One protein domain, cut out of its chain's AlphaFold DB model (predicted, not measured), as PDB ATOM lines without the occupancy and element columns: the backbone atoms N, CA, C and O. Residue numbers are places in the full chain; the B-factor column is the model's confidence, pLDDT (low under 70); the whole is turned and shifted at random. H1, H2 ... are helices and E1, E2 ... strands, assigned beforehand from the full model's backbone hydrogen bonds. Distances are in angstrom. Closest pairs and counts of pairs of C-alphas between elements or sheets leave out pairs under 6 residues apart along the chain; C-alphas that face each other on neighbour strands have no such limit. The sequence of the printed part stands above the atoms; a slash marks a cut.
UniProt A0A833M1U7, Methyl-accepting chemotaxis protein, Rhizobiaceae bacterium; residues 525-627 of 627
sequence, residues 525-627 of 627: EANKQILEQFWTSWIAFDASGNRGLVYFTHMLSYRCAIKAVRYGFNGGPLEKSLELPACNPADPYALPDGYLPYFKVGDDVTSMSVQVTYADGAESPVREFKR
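What this domain is: This is residues 525 to 627 of the 627 residues of the protein "Methyl-accepting chemotaxis protein" of Rhizobiaceae bacterium (UniProt A0A833M1U7). Little regular structure: a three-stranded antiparallel sheet, E2-E4-E5, lies along one side and a two-stranded antiparallel pair, E1-E3, along another, with H1 grazing the larger sheet. The 103 printed residues run H1 E1 H2 E2 E3 E4 E5, two named helices and five named strands; the class is mixed, with 40 residues in named elements. The whole is compact, with a radius of gyration of the C-alphas of 13.3 A and spans of 39 by 29 by 22 A.

How they stand to each other: H1, residues 525 to 533, is close to but not clearly touching H2, residues 553 to 557; their closest C-alphas, Leu 531 and Met 555, are 7.1 A apart. E1, residues 549 to 551, is antiparallel to E3, residues 598 to 600; N 550 and O 599 are 2.9 A apart, within hydrogen-bond range. E2, residues 562 to 569, is antiparallel to E4, residues 607 to 614, with N 566 and O 611 at 2.9 A. E4 and E5, residues 623 to 626, form a hairpin, with N 608 and O 625 at 2.8 A. In H1 and H2 every O i to N i+4 pair is within range.

Where its parts are: H1 begins at C-alpha 525 (1.308, 36.067, -19.869). E2 is 20.6 A long and E4 22.8 A. E5 ends at C-alpha 626 (14.061, 12.448, -26.791).

The domain as a whole: The printed part has no cut. Links H1 to E1 and E2 to E3 are long. Residues 544 to 547 have pLDDT under 70.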
ATOM      1  N   GLU A 525       2.301  36.753 -19.044       92.44
ATOM      2  CA  GLU A 525       1.308  36.067 -19.869       92.44
ATOM      3  C   GLU A 525       1.794  35.880 -21.315       92.44
ATOM      4  O   GLU A 525       1.707  34.782 -21.864       92.44
ATOM      5  N   ALA A 526       2.401  36.907 -21.921       90.25
ATOM      6  CA  ALA A 526       2.954  36.805 -23.271       90.25
ATOM      7  C   ALA A 526       4.063  35.740 -23.360       90.25
ATOM      8  O   ALA A 526       4.060  34.896 -24.259       90.25
ATOM      9  N   ASN A 527       4.996  35.731 -22.403       93.56
ATOM     10  CA  ASN A 527       6.059  34.731 -22.356       93.56
ATOM     11  C   ASN A 527       5.511  33.318 -22.095       93.56
ATOM     12  O   ASN A 527       6.005  32.360 -22.692       93.56
ATOM     13  N   LYS A 528       4.479  33.176 -21.253       95.06
ATOM     14  CA  LYS A 528       3.793  31.899 -21.009       95.06
ATOM     15  C   LYS A 528       3.181  31.349 -22.295       95.06
ATOM     16  O   LYS A 528       3.432  30.195 -22.631       95.06
ATOM     17  N   GLN A 529       2.449  32.173 -23.044       93.62
ATOM     18  CA  GLN A 529       1.833  31.761 -24.309       93.62
ATOM     19  C   GLN A 529       2.872  31.273 -25.322       93.62
ATOM     20  O   GLN A 529       2.677  30.235 -25.953       93.62
ATOM     21  N   ILE A 530       4.010  31.967 -25.433       93.31
ATOM     22  CA  ILE A 530       5.114  31.542 -26.303       93.31
ATOM     23  C   ILE A 530       5.678  30.189 -25.846       93.31
ATOM     24  O   ILE A 530       5.853  29.291 -26.672       93.31
ATOM     25  N   LEU A 531       5.917  30.005 -24.542       95.31
ATOM     26  CA  LEU A 531       6.395  28.734 -23.994       95.31
ATOM     27  C   LEU A 531       5.418  27.588 -24.283       95.31
ATOM     28  O   LEU A 531       5.852  26.505 -24.669       95.31
ATOM     29  N   GLU A 532       4.114  27.800 -24.124       95.25
ATOM     30  CA  GLU A 532       3.104  26.770 -24.384       95.25
ATOM     31  C   GLU A 532       2.983  26.435 -25.872       95.25
ATOM     32  O   GLU A 532       2.917  25.256 -26.239       95.25
ATOM     33  N   GLN A 533       3.002  27.453 -26.733       95.88
ATOM     34  CA  GLN A 533       2.917  27.287 -28.181       95.88
ATOM     35  C   GLN A 533       4.141  26.551 -28.741       95.88
ATOM     36  O   GLN A 533       3.996  25.665 -29.586       95.88
ATOM     37  N   PHE A 534       5.338  26.881 -28.252       95.81
ATOM     38  CA  PHE A 534       6.610  26.333 -28.729       95.81
ATOM     39  C   PHE A 534       7.238  25.355 -27.733       95.81
ATOM     40  O   PHE A 534       8.463  25.276 -27.603       95.81
ATOM     41  N   TRP A 535       6.406  24.550 -27.065       95.31
ATOM     42  CA  TRP A 535       6.865  23.620 -26.031       95.31
ATOM     43  C   TRP A 535       7.929  22.630 -26.517       95.31
ATOM     44  O   TRP A 535       8.811  22.248 -25.756       95.31
ATOM     45  N   THR A 536       7.905  22.252 -27.797       94.44
ATOM     46  CA  THR A 536       8.902  21.360 -28.412       94.44
ATOM     47  C   THR A 536      10.311  21.951 -28.445       94.44
ATOM     48  O   THR A 536      11.268  21.211 -28.649       94.44
ATOM     49  N   SER A 537      10.447  23.263 -28.238       94.31
ATOM     50  CA  SER A 537      11.723  23.983 -28.222       94.31
ATOM     51  C   SER A 537      12.241  24.262 -26.812       94.31
ATOM     52  O   SER A 537      13.292  24.884 -26.685       94.31
ATOM     53  N   TRP A 538      11.536  23.838 -25.753       95.75
ATOM     54  CA  TRP A 538      11.955  24.086 -24.368       95.75
ATOM     55  C   TRP A 538      13.373  23.610 -24.096       95.75
ATOM     56  O   TRP A 538      14.183  24.361 -23.550       95.75
ATOM     57  N   ILE A 539      13.669  22.383 -24.521       94.81
ATOM     58  CA  ILE A 539      15.014  21.837 -24.480       94.81
ATOM     59  C   ILE A 539      15.396  21.195 -25.807       94.81
ATOM     60  O   ILE A 539      14.541  20.719 -26.554       94.81
ATOM     61  N   ALA A 540      16.696  21.136 -26.073       92.94
ATOM     62  CA  ALA A 540      17.254  20.429 -27.214       92.94
ATOM     63  C   ALA A 540      18.498  19.646 -26.793       92.94
ATOM     64  O   ALA A 540      19.408  20.199 -26.172       92.94
ATOM     65  N   PHE A 541      18.557  18.365 -27.153       90.62
ATOM     66  CA  PHE A 541      19.794  17.596 -27.064       90.62
ATOM     67  C   PHE A 541      20.743  18.012 -28.190       90.62
ATOM     68  O   PHE A 541      20.309  18.264 -29.314       90.62
ATOM     69  N   ASP A 542      22.039  18.095 -27.895       84.50
ATOM     70  CA  ASP A 542      23.028  18.434 -28.915       84.50
ATOM     71  C   ASP A 542      23.080  17.394 -30.042       84.50
ATOM     72  O   ASP A 542      23.393  16.223 -29.818       84.50
ATOM     73  N   ALA A 543      22.850  17.865 -31.267       72.44
ATOM     74  CA  ALA A 543      22.973  17.080 -32.492       72.44
ATOM     75  C   ALA A 543      24.365  17.200 -33.149       72.44
ATOM     76  O   ALA A 543      24.658  16.469 -34.093       72.44
ATOM     77  N   SER A 544      25.230  18.112 -32.678       66.38
ATOM     78  CA  SER A 544      26.480  18.505 -33.356       66.38
ATOM     79  C   SER A 544      27.725  17.683 -32.987       66.38
ATOM     80  O   SER A 544      28.806  17.922 -33.524       66.38
ATOM     81  N   GLY A 545      27.586  16.668 -32.130       58.59
ATOM     82  CA  GLY A 545      28.659  15.722 -31.799       58.59
ATOM     83  C   GLY A 545      29.393  15.999 -30.482       58.59
ATOM     84  O   GLY A 545      30.192  15.155 -30.065       58.59
ATOM     85  N   ASN A 546      29.078  17.085 -29.765       61.62
ATOM     86  CA  ASN A 546      29.485  17.270 -28.369       61.62
ATOM     87  C   ASN A 546      28.544  16.452 -27.476       61.62
ATOM     88  O   ASN A 546      27.572  16.950 -26.908       61.62
ATOM     89  N   ARG A 547      28.815  15.142 -27.392       69.44
ATOM     90  CA  ARG A 547      27.947  14.185 -26.694       69.44
ATOM     91  C   ARG A 547      27.590  14.666 -25.283       69.44
ATOM     92  O   ARG A 547      28.464  14.912 -24.449       69.44
ATOM     93  N   GLY A 548      26.282  14.744 -25.044       80.31
ATOM     94  CA  GLY A 548      25.701  14.935 -23.725       80.31
ATOM     95  C   GLY A 548      25.409  16.381 -23.340       80.31
ATOM     96  O   GLY A 548      25.376  16.636 -22.153       80.31
ATOM     97  N   LEU A 549      25.204  17.338 -24.251       90.62
ATOM     98  CA  LEU A 549      24.679  18.661 -23.864       90.62
ATOM     99  C   LEU A 549      23.158  18.735 -24.041       90.62
ATOM    100  O   LEU A 549      22.622  18.250 -25.038       90.62
ATOM    101  N   VAL A 550      22.484  19.366 -23.079       93.25
ATOM    102  CA  VAL A 550      21.068  19.748 -23.155       93.25
ATOM    103  C   VAL A 550      20.988  21.267 -23.111       93.25
ATOM    104  O   VAL A 550      21.355  21.875 -22.106       93.25
ATOM    105  N   TYR A 551      20.519  21.872 -24.198       93.56
ATOM    106  CA  TYR A 551      20.272  23.307 -24.310       93.56
ATOM    107  C   TYR A 551      18.866  23.640 -23.831       93.56
ATOM    108  O   TYR A 551      17.933  22.902 -24.129       93.56
ATOM    109  N   PHE A 552      18.710  24.769 -23.147       94.44
ATOM    110  CA  PHE A 552      17.420  25.287 -22.670       94.44
ATOM    111  C   PHE A 552      17.274  26.794 -22.962       94.44
ATOM    112  O   PHE A 552      16.587  27.532 -22.254       94.44
ATOM    113  N   THR A 553      17.935  27.262 -24.029       91.19
ATOM    114  CA  THR A 553      17.960  28.668 -24.476       91.19
ATOM    115  C   THR A 553      16.564  29.262 -24.630       91.19
ATOM    116  O   THR A 553      16.342  30.395 -24.222       91.19
ATOM    117  N   HIS A 554      15.608  28.503 -25.170       92.56
ATOM    118  CA  HIS A 554      14.239  28.977 -25.361       92.56
ATOM    119  C   HIS A 554      13.557  29.308 -24.026       92.56
ATOM    120  O   HIS A 554      13.030  30.403 -23.858       92.56
ATOM    121  N   MET A 555      13.623  28.399 -23.046       94.25
ATOM    122  CA  MET A 555      13.065  28.647 -21.709       94.25
ATOM    123  C   MET A 555      13.730  29.843 -21.035       94.25
ATOM    124  O   MET A 555      13.070  30.638 -20.372       94.25
ATOM    125  N   LEU A 556      15.037  29.989 -21.243       92.44
ATOM    126  CA  LEU A 556      15.823  31.075 -20.683       92.44
ATOM    127  C   LEU A 556      15.434  32.447 -21.264       92.44
ATOM    128  O   LEU A 556      15.341  33.419 -20.512       92.44
ATOM    129  N   SER A 557      15.143  32.523 -22.566       90.12
ATOM    130  CA  SER A 557      14.648  33.745 -23.212       90.12
ATOM    131  C   SER A 557      13.283  34.172 -22.666       90.12
ATOM    132  O   SER A 557      13.062  35.354 -22.432       90.12
ATOM    133  N   TYR A 558      12.379  33.230 -22.388       93.31
ATOM    134  CA  TYR A 558      11.016  33.528 -21.918       93.31
ATOM    135  C   TYR A 558      10.838  33.359 -20.397       93.31
ATOM    136  O   TYR A 558       9.719  33.262 -19.891       93.31
ATOM    137  N   ARG A 559      11.944  33.381 -19.639       93.88
ATOM    138  CA  ARG A 559      11.990  33.037 -18.205       93.88
ATOM    139  C   ARG A 559      11.123  33.898 -17.291       93.88
ATOM    140  O   ARG A 559      10.798  33.462 -16.198       93.88
ATOM    141  N   CYS A 560      10.716  35.092 -17.721       93.31
ATOM    142  CA  CYS A 560       9.847  35.959 -16.919       93.31
ATOM    143  C   CYS A 560       8.501  35.321 -16.566       93.31
ATOM    144  O   CYS A 560       7.947  35.653 -15.529       93.31
ATOM    145  N   ALA A 561       8.018  34.364 -17.365       95.56
ATOM    146  CA  ALA A 561       6.811  33.602 -17.057       95.56
ATOM    147  C   ALA A 561       7.047  32.384 -16.150       95.56
ATOM    148  O   ALA A 561       6.084  31.731 -15.760       95.56
ATOM    149  N   ILE A 562       8.298  32.025 -15.857       96.31
ATOM    150  CA  ILE A 562       8.658  30.755 -15.225       96.31
ATOM    151  C   ILE A 562       8.959  30.985 -13.746       96.31
ATOM    152  O   ILE A 562       9.872  31.727 -13.393       96.31
ATOM    153  N   LYS A 563       8.227  30.290 -12.877       95.75
ATOM    154  CA  LYS A 563       8.495  30.241 -11.436       95.75
ATOM    155  C   LYS A 563       9.471  29.125 -11.083       95.75
ATOM    156  O   LYS A 563      10.357  29.319 -10.258       95.75
ATOM    157  N   ALA A 564       9.287  27.951 -11.678       96.19
ATOM    158  CA  ALA A 564      10.161  26.805 -11.478       96.19
ATOM    159  C   ALA A 564      10.098  25.857 -12.675       96.19
ATOM    160  O   ALA A 564       9.088  25.769 -13.371       96.19
ATOM    161  N   VAL A 565      11.171  25.101 -12.876       97.38
ATOM    162  CA  VAL A 565      11.221  24.016 -13.856       97.38
ATOM    163  C   VAL A 565      11.674  22.762 -13.136       97.38
ATOM    164  O   VAL A 565      12.717  22.765 -12.473       97.38
ATOM    165  N   ARG A 566      10.895  21.688 -13.270       97.69
ATOM    166  CA  ARG A 566      11.239  20.359 -12.769       97.69
ATOM    167  C   ARG A 566      11.467  19.399 -13.919       97.69
ATOM    168  O   ARG A 566      10.785  19.476 -14.939       97.69
ATOM    169  N   TYR A 567      12.423  18.493 -13.761       97.31
ATOM    170  CA  TYR A 567      12.748  17.516 -14.786       97.31
ATOM    171  C   TYR A 567      13.192  16.163 -14.224       97.31
ATOM    172  O   TYR A 567      13.601  16.035 -13.069       97.31
ATOM    173  N   GLY A 568      13.108  15.143 -15.074       96.25
ATOM    174  CA  GLY A 568      13.533  13.768 -14.821       96.25
ATOM    175  C   GLY A 568      14.124  13.156 -16.091       96.25
ATOM    176  O   GLY A 568      13.901  13.667 -17.187       96.25
ATOM    177  N   PHE A 569      14.897  12.079 -15.963       95.50
ATOM    178  CA  PHE A 569      15.524  11.400 -17.106       95.50
ATOM    179  C   PHE A 569      14.916  10.021 -17.341       95.50
ATOM    180  O   PHE A 569      14.526   9.356 -16.384       95.50
ATOM    181  N   ASN A 570      14.891   9.587 -18.604       92.88
ATOM    182  CA  ASN A 570      14.534   8.228 -19.029       92.88
ATOM    183  C   ASN A 570      13.186   7.733 -18.461       92.88
ATOM    184  O   ASN A 570      13.066   6.582 -18.049       92.88
ATOM    185  N   GLY A 571      12.184   8.617 -18.383       88.38
ATOM    186  CA  GLY A 571      10.865   8.305 -17.813       88.38
ATOM    187  C   GLY A 571      10.803   8.223 -16.278       88.38
ATOM    188  O   GLY A 571       9.780   7.807 -15.739       88.38
ATOM    189  N   GLY A 572      11.871   8.603 -15.568       90.31
ATOM    190  CA  GLY A 572      11.911   8.686 -14.104       90.31
ATOM    191  C   GLY A 572      11.146   9.886 -13.514       90.31
ATOM    192  O   GLY A 572      10.662  10.745 -14.256       90.31
ATOM    193  N   PRO A 573      11.042   9.972 -12.172       92.06
ATOM    194  CA  PRO A 573      10.291  11.026 -11.486       92.06
ATOM    195  C   PRO A 573      10.914  12.426 -11.667       92.06
ATOM    196  O   PRO A 573      12.126  12.573 -11.847       92.06
ATOM    197  N   LEU A 574      10.074  13.470 -11.603       93.94
ATOM    198  CA  LEU A 574      10.446  14.886 -11.773       93.94
ATOM    199  C   LEU A 574      11.060  15.490 -10.492       93.94
ATOM    200  O   LEU A 574      10.511  16.418  -9.899       93.94
ATOM    201  N   GLU A 575      12.183  14.938 -10.041       93.31
ATOM    202  CA  GLU A 575      12.828  15.323  -8.772       93.31
ATOM    203  C   GLU A 575      13.918  16.390  -8.931       93.31
ATOM    204  O   GLU A 575      14.321  17.014  -7.950       93.31
ATOM    205  N   LYS A 576      14.411  16.616 -10.154       94.31
ATOM    206  CA  LYS A 576      15.466  17.602 -10.418       94.31
ATOM    207  C   LYS A 576      14.851  18.953 -10.743       94.31
ATOM    208  O   LYS A 576      13.778  19.010 -11.338       94.31
ATOM    209  N   SER A 577      15.539  20.039 -10.394       94.62
ATOM    210  CA  SER A 577      15.129  21.398 -10.756       94.62
ATOM    211  C   SER A 577      16.160  22.049 -11.663       94.62
ATOM    212  O   SER A 577      17.361  21.915 -11.432       94.62
ATOM    213  N   LEU A 578      15.688  22.714 -12.716       94.00
ATOM    214  CA  LEU A 578      16.529  23.539 -13.571       94.00
ATOM    215  C   LEU A 578      16.527  24.957 -12.997       94.00
ATOM    216  O   LEU A 578      15.502  25.639 -13.022       94.00
ATOM    217  N   GLU A 579      17.672  25.377 -12.465       90.25
ATOM    218  CA  GLU A 579      17.867  26.746 -12.000       90.25
ATOM    219  C   GLU A 579      17.870  27.684 -13.208       90.25
ATOM    220  O   GLU A 579      18.546  27.421 -14.199       90.25
ATOM    221  N   LEU A 580      17.079  28.753 -13.143       91.62
ATOM    222  CA  LEU A 580      17.064  29.827 -14.129       91.62
ATOM    223  C   LEU A 580      17.397  31.136 -13.405       91.62
ATOM    224  O   LEU A 580      16.965  31.326 -12.265       91.62
ATOM    225  N   PRO A 581      18.145  32.054 -14.033       91.06
ATOM    226  CA  PRO A 581      18.426  33.347 -13.439       91.06
ATOM    227  C   PRO A 581      17.140  34.166 -13.310       91.06
ATOM    228  O   PRO A 581      16.163  33.939 -14.027       91.06
ATOM    229  N   ALA A 582      17.162  35.169 -12.433       88.81
ATOM    230  CA  ALA A 582      16.037  36.083 -12.284       88.81
ATOM    231  C   ALA A 582      15.673  36.756 -13.624       88.81
ATOM    232  O   ALA A 582      16.526  37.045 -14.475       88.81
ATOM    233  N   CYS A 583      14.379  37.004 -13.818       88.75
ATOM    234  CA  CYS A 583      13.906  37.842 -14.911       88.75
ATOM    235  C   CYS A 583      14.320  39.297 -14.670       88.75
ATOM    236  O   CYS A 583      14.206  39.803 -13.555       88.75
ATOM    237  N   ASN A 584      14.755  39.971 -15.734       87.50
ATOM    238  CA  ASN A 584      14.876  41.422 -15.771       87.50
ATOM    239  C   ASN A 584      13.740  41.977 -16.649       87.50
ATOM    240  O   ASN A 584      13.854  41.882 -17.868       87.50
ATOM    241  N   PRO A 585      12.662  42.558 -16.092       82.81
ATOM    242  CA  PRO A 585      11.550  43.079 -16.898       82.81
ATOM    243  C   PRO A 585      11.965  44.185 -17.884       82.81
ATOM    244  O   PRO A 585      11.355  44.345 -18.944       82.81
ATOM    245  N   ALA A 586      13.033  44.929 -17.565       80.50
ATOM    246  CA  ALA A 586      13.570  45.967 -18.438       80.50
ATOM    247  C   ALA A 586      14.331  45.389 -19.642       80.50
ATOM    248  O   ALA A 586      14.353  46.027 -20.689       80.50
ATOM    249  N   ASP A 587      14.893  44.185 -19.530       83.31
ATOM    250  CA  ASP A 587      15.594  43.490 -20.617       83.31
ATOM    251  C   ASP A 587      15.351  41.967 -20.528       83.31
ATOM    252  O   ASP A 587      16.215  41.199 -20.085       83.31
ATOM    253  N   PRO A 588      14.127  41.511 -20.858       84.50
ATOM    254  CA  PRO A 588      13.673  40.164 -20.511       84.50
ATOM    255  C   PRO A 588      14.362  39.069 -21.324       84.50
ATOM    256  O   PRO A 588      14.513  37.947 -20.837       84.50
ATOM    257  N   TYR A 589      14.818  39.391 -22.535       87.19
ATOM    258  CA  TYR A 589      15.423  38.430 -23.456       87.19
ATOM    259  C   TYR A 589      16.954  38.386 -23.363       87.19
ATOM    260  O   TYR A 589      17.565  37.478 -23.930       87.19
ATOM    261  N   ALA A 590      17.587  39.309 -22.630       84.69
ATOM    262  CA  ALA A 590      19.023  39.263 -22.400       84.69
ATOM    263  C   ALA A 590      19.419  38.138 -21.441       84.69
ATOM    264  O   ALA A 590      18.772  37.886 -20.416       84.69
ATOM    265  N   LEU A 591      20.521  37.476 -21.787       82.00
ATOM    266  CA  LEU A 591      21.169  36.472 -20.957       82.00
ATOM    267  C   LEU A 591      22.116  37.164 -19.972       82.00
ATOM    268  O   LEU A 591      22.885  38.020 -20.406       82.00
ATOM    269  N   PRO A 592      22.105  36.800 -18.678       82.50
ATOM    270  CA  PRO A 592      23.100  37.304 -17.742       82.50
ATOM    271  C   PRO A 592      24.514  36.910 -18.173       82.50
ATOM    272  O   PRO A 592      24.742  35.783 -18.625       82.50
ATOM    273  N   ASP A 593      25.465  37.821 -17.982       80.62
ATOM    274  CA  ASP A 593      26.868  37.576 -18.306       80.62
ATOM    275  C   ASP A 593      27.392  36.316 -17.600       80.62
ATOM    276  O   ASP A 593      27.222  36.126 -16.395       80.62
ATOM    277  N   GLY A 594      28.039  35.436 -18.369       81.81
ATOM    278  CA  GLY A 594      28.626  34.190 -17.868       81.81
ATOM    279  C   GLY A 594      27.636  33.046 -17.618       81.81
ATOM    280  O   GLY A 594      28.072  31.955 -17.245       81.81
ATOM    281  N   TYR A 595      26.334  33.239 -17.848       86.88
ATOM    282  CA  TYR A 595      25.346  32.172 -17.705       86.88
ATOM    283  C   TYR A 595      25.351  31.233 -18.922       86.88
ATOM    284  O   TYR A 595      25.127  31.657 -20.056       86.88
ATOM    285  N   LEU A 596      25.581  29.937 -18.695       88.75
ATOM    286  CA  LEU A 596      25.589  28.933 -19.761       88.75
ATOM    287  C   LEU A 596      24.167  28.400 -20.001       88.75
ATOM    288  O   LEU A 596      23.574  27.825 -19.089       88.75
ATOM    289  N   PRO A 597      23.610  28.512 -21.222       90.56
ATOM    290  CA  PRO A 597      22.240  28.089 -21.512       90.56
ATOM    291  C   PRO A 597      22.132  26.580 -21.800       90.56
ATOM    292  O   PRO A 597      21.278  26.137 -22.575       90.56
ATOM    293  N   TYR A 598      23.049  25.796 -21.234       91.88
ATOM    294  CA  TYR A 598      23.126  24.354 -21.386       91.88
ATOM    295  C   TYR A 598      23.800  23.708 -20.177       91.88
ATOM    296  O   TYR A 598      24.589  24.335 -19.473       91.88
ATOM    297  N   PHE A 599      23.539  22.420 -19.974       92.50
ATOM    298  CA  PHE A 599      24.270  21.594 -19.014       92.50
ATOM    299  C   PHE A 599      24.600  20.227 -19.616       92.50
ATOM    300  O   PHE A 599      24.031  19.825 -20.634       92.50
ATOM    301  N   LYS A 600      25.553  19.520 -18.998       91.25
ATOM    302  CA  LYS A 600      26.007  18.207 -19.467       91.25
ATOM    303  C   LYS A 600      25.244  17.064 -18.786       91.25
ATOM    304  O   LYS A 600      25.076  17.067 -17.570       91.25
ATOM    305  N   VAL A 601      24.839  16.069 -19.566       91.06
ATOM    306  CA  VAL A 601      24.199  14.811 -19.170       91.06
ATOM    307  C   VAL A 601      25.052  13.611 -19.587       91.06
ATOM    308  O   VAL A 601      25.905  13.717 -20.472       91.06
ATOM    309  N   GLY A 602      24.837  12.471 -18.928       87.94
ATOM    310  CA  GLY A 602      25.511  11.214 -19.251       87.94
ATOM    311  C   GLY A 602      25.071  10.625 -20.595       87.94
ATOM    312  O   GLY A 602      24.037  10.990 -21.160       87.94
ATOM    313  N   ASP A 603      25.866   9.697 -21.126       85.06
ATOM    314  CA  ASP A 603      25.532   8.977 -22.363       85.06
ATOM    315  C   ASP A 603      24.380   7.973 -22.181       85.06
ATOM    316  O   ASP A 603      23.761   7.565 -23.159       85.06
ATOM    317  N   ASP A 604      24.052   7.632 -20.936       88.88
ATOM    318  CA  ASP A 604      22.913   6.810 -20.531       88.88
ATOM    319  C   ASP A 604      21.564   7.551 -20.592       88.88
ATOM    320  O   ASP A 604      20.507   6.923 -20.497       88.88
ATOM    321  N   VAL A 605      21.567   8.877 -20.776       91.25
ATOM    322  CA  VAL A 605      20.346   9.683 -20.917       91.25
ATOM    323  C   VAL A 605      19.852   9.648 -22.366       91.25
ATOM    324  O   VAL A 605      20.516  10.161 -23.272       91.25
ATOM    325  N   THR A 606      18.667   9.064 -22.563       90.50
ATOM    326  CA  THR A 606      17.966   8.905 -23.850       90.50
ATOM    327  C   THR A 606      16.710   9.772 -23.956       90.50
ATOM    328  O   THR A 606      16.312  10.135 -25.065       90.50
ATOM    329  N   SER A 607      16.100  10.150 -22.829       93.56
ATOM    330  CA  SER A 607      15.016  11.136 -22.786       93.56
ATOM    331  C   SER A 607      15.050  11.995 -21.523       93.56
ATOM    332  O   SER A 607      15.648  11.633 -20.505       93.56
ATOM    333  N   MET A 608      14.408  13.159 -21.593       95.50
ATOM    334  CA  MET A 608      14.211  14.075 -20.474       95.50
ATOM    335  C   MET A 608      12.753  14.527 -20.441       95.50
ATOM    336  O   MET A 608      12.235  15.055 -21.423       95.50
ATOM    337  N   SER A 609      12.098  14.320 -19.303       97.31
ATOM    338  CA  SER A 609      10.752  14.820 -19.026       97.31
ATOM    339  C   SER A 609      10.858  16.150 -18.298       97.31
ATOM    340  O   SER A 609      11.639  16.256 -17.357       97.31
ATOM    341  N   VAL A 610      10.082  17.149 -18.712       97.50
ATOM    342  CA  VAL A 610      10.110  18.514 -18.171       97.50
ATOM    343  C   VAL A 610       8.697  18.968 -17.829       97.50
ATOM    344  O   VAL A 610       7.758  18.738 -18.593       97.50
ATOM    345  N   GLN A 611       8.558  19.640 -16.693       97.56
ATOM    346  CA  GLN A 611       7.348  20.330 -16.271       97.56
ATOM    347  C   GLN A 611       7.706  21.745 -15.813       97.56
ATOM    348  O   GLN A 611       8.693  21.948 -15.102       97.56
ATOM    349  N   VAL A 612       6.901  22.719 -16.225       97.75
ATOM    350  CA  VAL A 612       7.073  24.129 -15.880       97.75
ATOM    351  C   VAL A 612       5.973  24.539 -14.913       97.75
ATOM    352  O   VAL A 612       4.798  24.296 -15.171       97.75
ATOM    353  N   THR A 613       6.356  25.185 -13.817       97.44
ATOM    354  CA  THR A 613       5.447  25.960 -12.974       97.44
ATOM    355  C   THR A 613       5.587  27.423 -13.379       97.44
ATOM    356  O   THR A 613       6.686  27.982 -13.312       97.44
ATOM    357  N   TYR A 614       4.496  28.046 -13.806       97.00
ATOM    358  CA  TYR A 614       4.473  29.434 -14.256       97.00
ATOM    359  C   TYR A 614       4.359  30.426 -13.086       97.00
ATOM    360  O   TYR A 614       4.096  30.045 -11.941       97.00
ATOM    361  N   ALA A 615       4.594  31.710 -13.366       92.94
ATOM    362  CA  ALA A 615       4.548  32.801 -12.390       92.94
ATOM    363  C   ALA A 615       3.172  32.942 -11.709       92.94
ATOM    364  O   ALA A 615       3.108  33.222 -10.512       92.94
ATOM    365  N   ASP A 616       2.092  32.651 -12.439       91.56
ATOM    366  CA  ASP A 616       0.708  32.605 -11.942       91.56
ATOM    367  C   ASP A 616       0.393  31.350 -11.097       91.56
ATOM    368  O   ASP A 616      -0.697  31.223 -10.543       91.56
ATOM    369  N   GLY A 617       1.348  30.422 -10.971       93.50
ATOM    370  CA  GLY A 617       1.206  29.160 -10.250       93.50
ATOM    371  C   GLY A 617       0.606  28.017 -11.069       93.50
ATOM    372  O   GLY A 617       0.546  26.902 -10.552       93.50
ATOM    373  N   ALA A 618       0.198  28.248 -12.321       96.06
ATOM    374  CA  ALA A 618      -0.258  27.179 -13.201       96.06
ATOM    375  C   ALA A 618       0.897  26.224 -13.536       96.06
ATOM    376  O   ALA A 618       2.050  26.636 -13.679       96.06
ATOM    377  N   GLU A 619       0.589  24.938 -13.688       96.69
ATOM    378  CA  GLU A 619       1.563  23.932 -14.106       96.69
ATOM    379  C   GLU A 619       1.298  23.485 -15.539       96.69
ATOM    380  O   GLU A 619       0.160  23.224 -15.936       96.69
ATOM    381  N   SER A 620       2.366  23.350 -16.319       96.94
ATOM    382  CA  SER A 620       2.284  22.740 -17.636       96.94
ATOM    383  C   SER A 620       2.020  21.232 -17.534       96.94
ATOM    384  O   SER A 620       2.387  20.594 -16.540       96.94
ATOM    385  N   PRO A 621       1.507  20.598 -18.604       96.62
ATOM    386  CA  PRO A 621       1.643  19.158 -18.771       96.62
ATOM    387  C   PRO A 621       3.118  18.745 -18.728       96.62
ATOM    388  O   PRO A 621       3.998  19.517 -19.124       96.62
ATOM    389  N   VAL A 622       3.383  17.507 -18.308       96.56
ATOM    390  CA  VAL A 622       4.719  16.915 -18.421       96.56
ATOM    391  C   VAL A 622       5.015  16.658 -19.898       96.56
ATOM    392  O   VAL A 622       4.254  15.973 -20.584       96.56
ATOM    393  N   ARG A 623       6.112  17.224 -20.397       96.12
ATOM    394  CA  ARG A 623       6.567  17.078 -21.784       96.12
ATOM    395  C   ARG A 623       7.823  16.216 -21.822       96.12
ATOM    396  O   ARG A 623       8.773  16.504 -21.104       96.12
ATOM    397  N   GLU A 624       7.832  15.176 -22.649       95.06
ATOM    398  CA  GLU A 624       9.005  14.319 -22.850       95.06
ATOM    399  C   GLU A 624       9.753  14.715 -24.128       95.06
ATOM    400  O   GLU A 624       9.159  14.832 -25.202       95.06
ATOM    401  N   PHE A 625      11.069  14.872 -24.012       93.81
ATOM    402  CA  PHE A 625      11.988  15.192 -25.097       93.81
ATOM    403  C   PHE A 625      12.975  14.042 -25.256       93.81
ATOM    404  O   PHE A 625      13.556  13.579 -24.274       93.81
ATOM    405  N   LYS A 626      13.169  13.573 -26.486       90.94
ATOM    406  CA  LYS A 626      14.061  12.448 -26.791       90.94
ATOM    407  C   LYS A 626      15.355  12.953 -27.413       90.94
ATOM    408  O   LYS A 626      15.334  13.953 -28.129       90.94
ATOM    409  N   ARG A 627      16.450  12.273 -27.084       85.69
ATOM    410  CA  ARG A 627      17.795  12.558 -27.583       85.69
ATOM    411  C   ARG A 627      17.996  12.105 -29.020       85.69
ATOM    412  O   ARG A 627      17.429  11.052 -29.390       85.69
TER     413      ARG A 627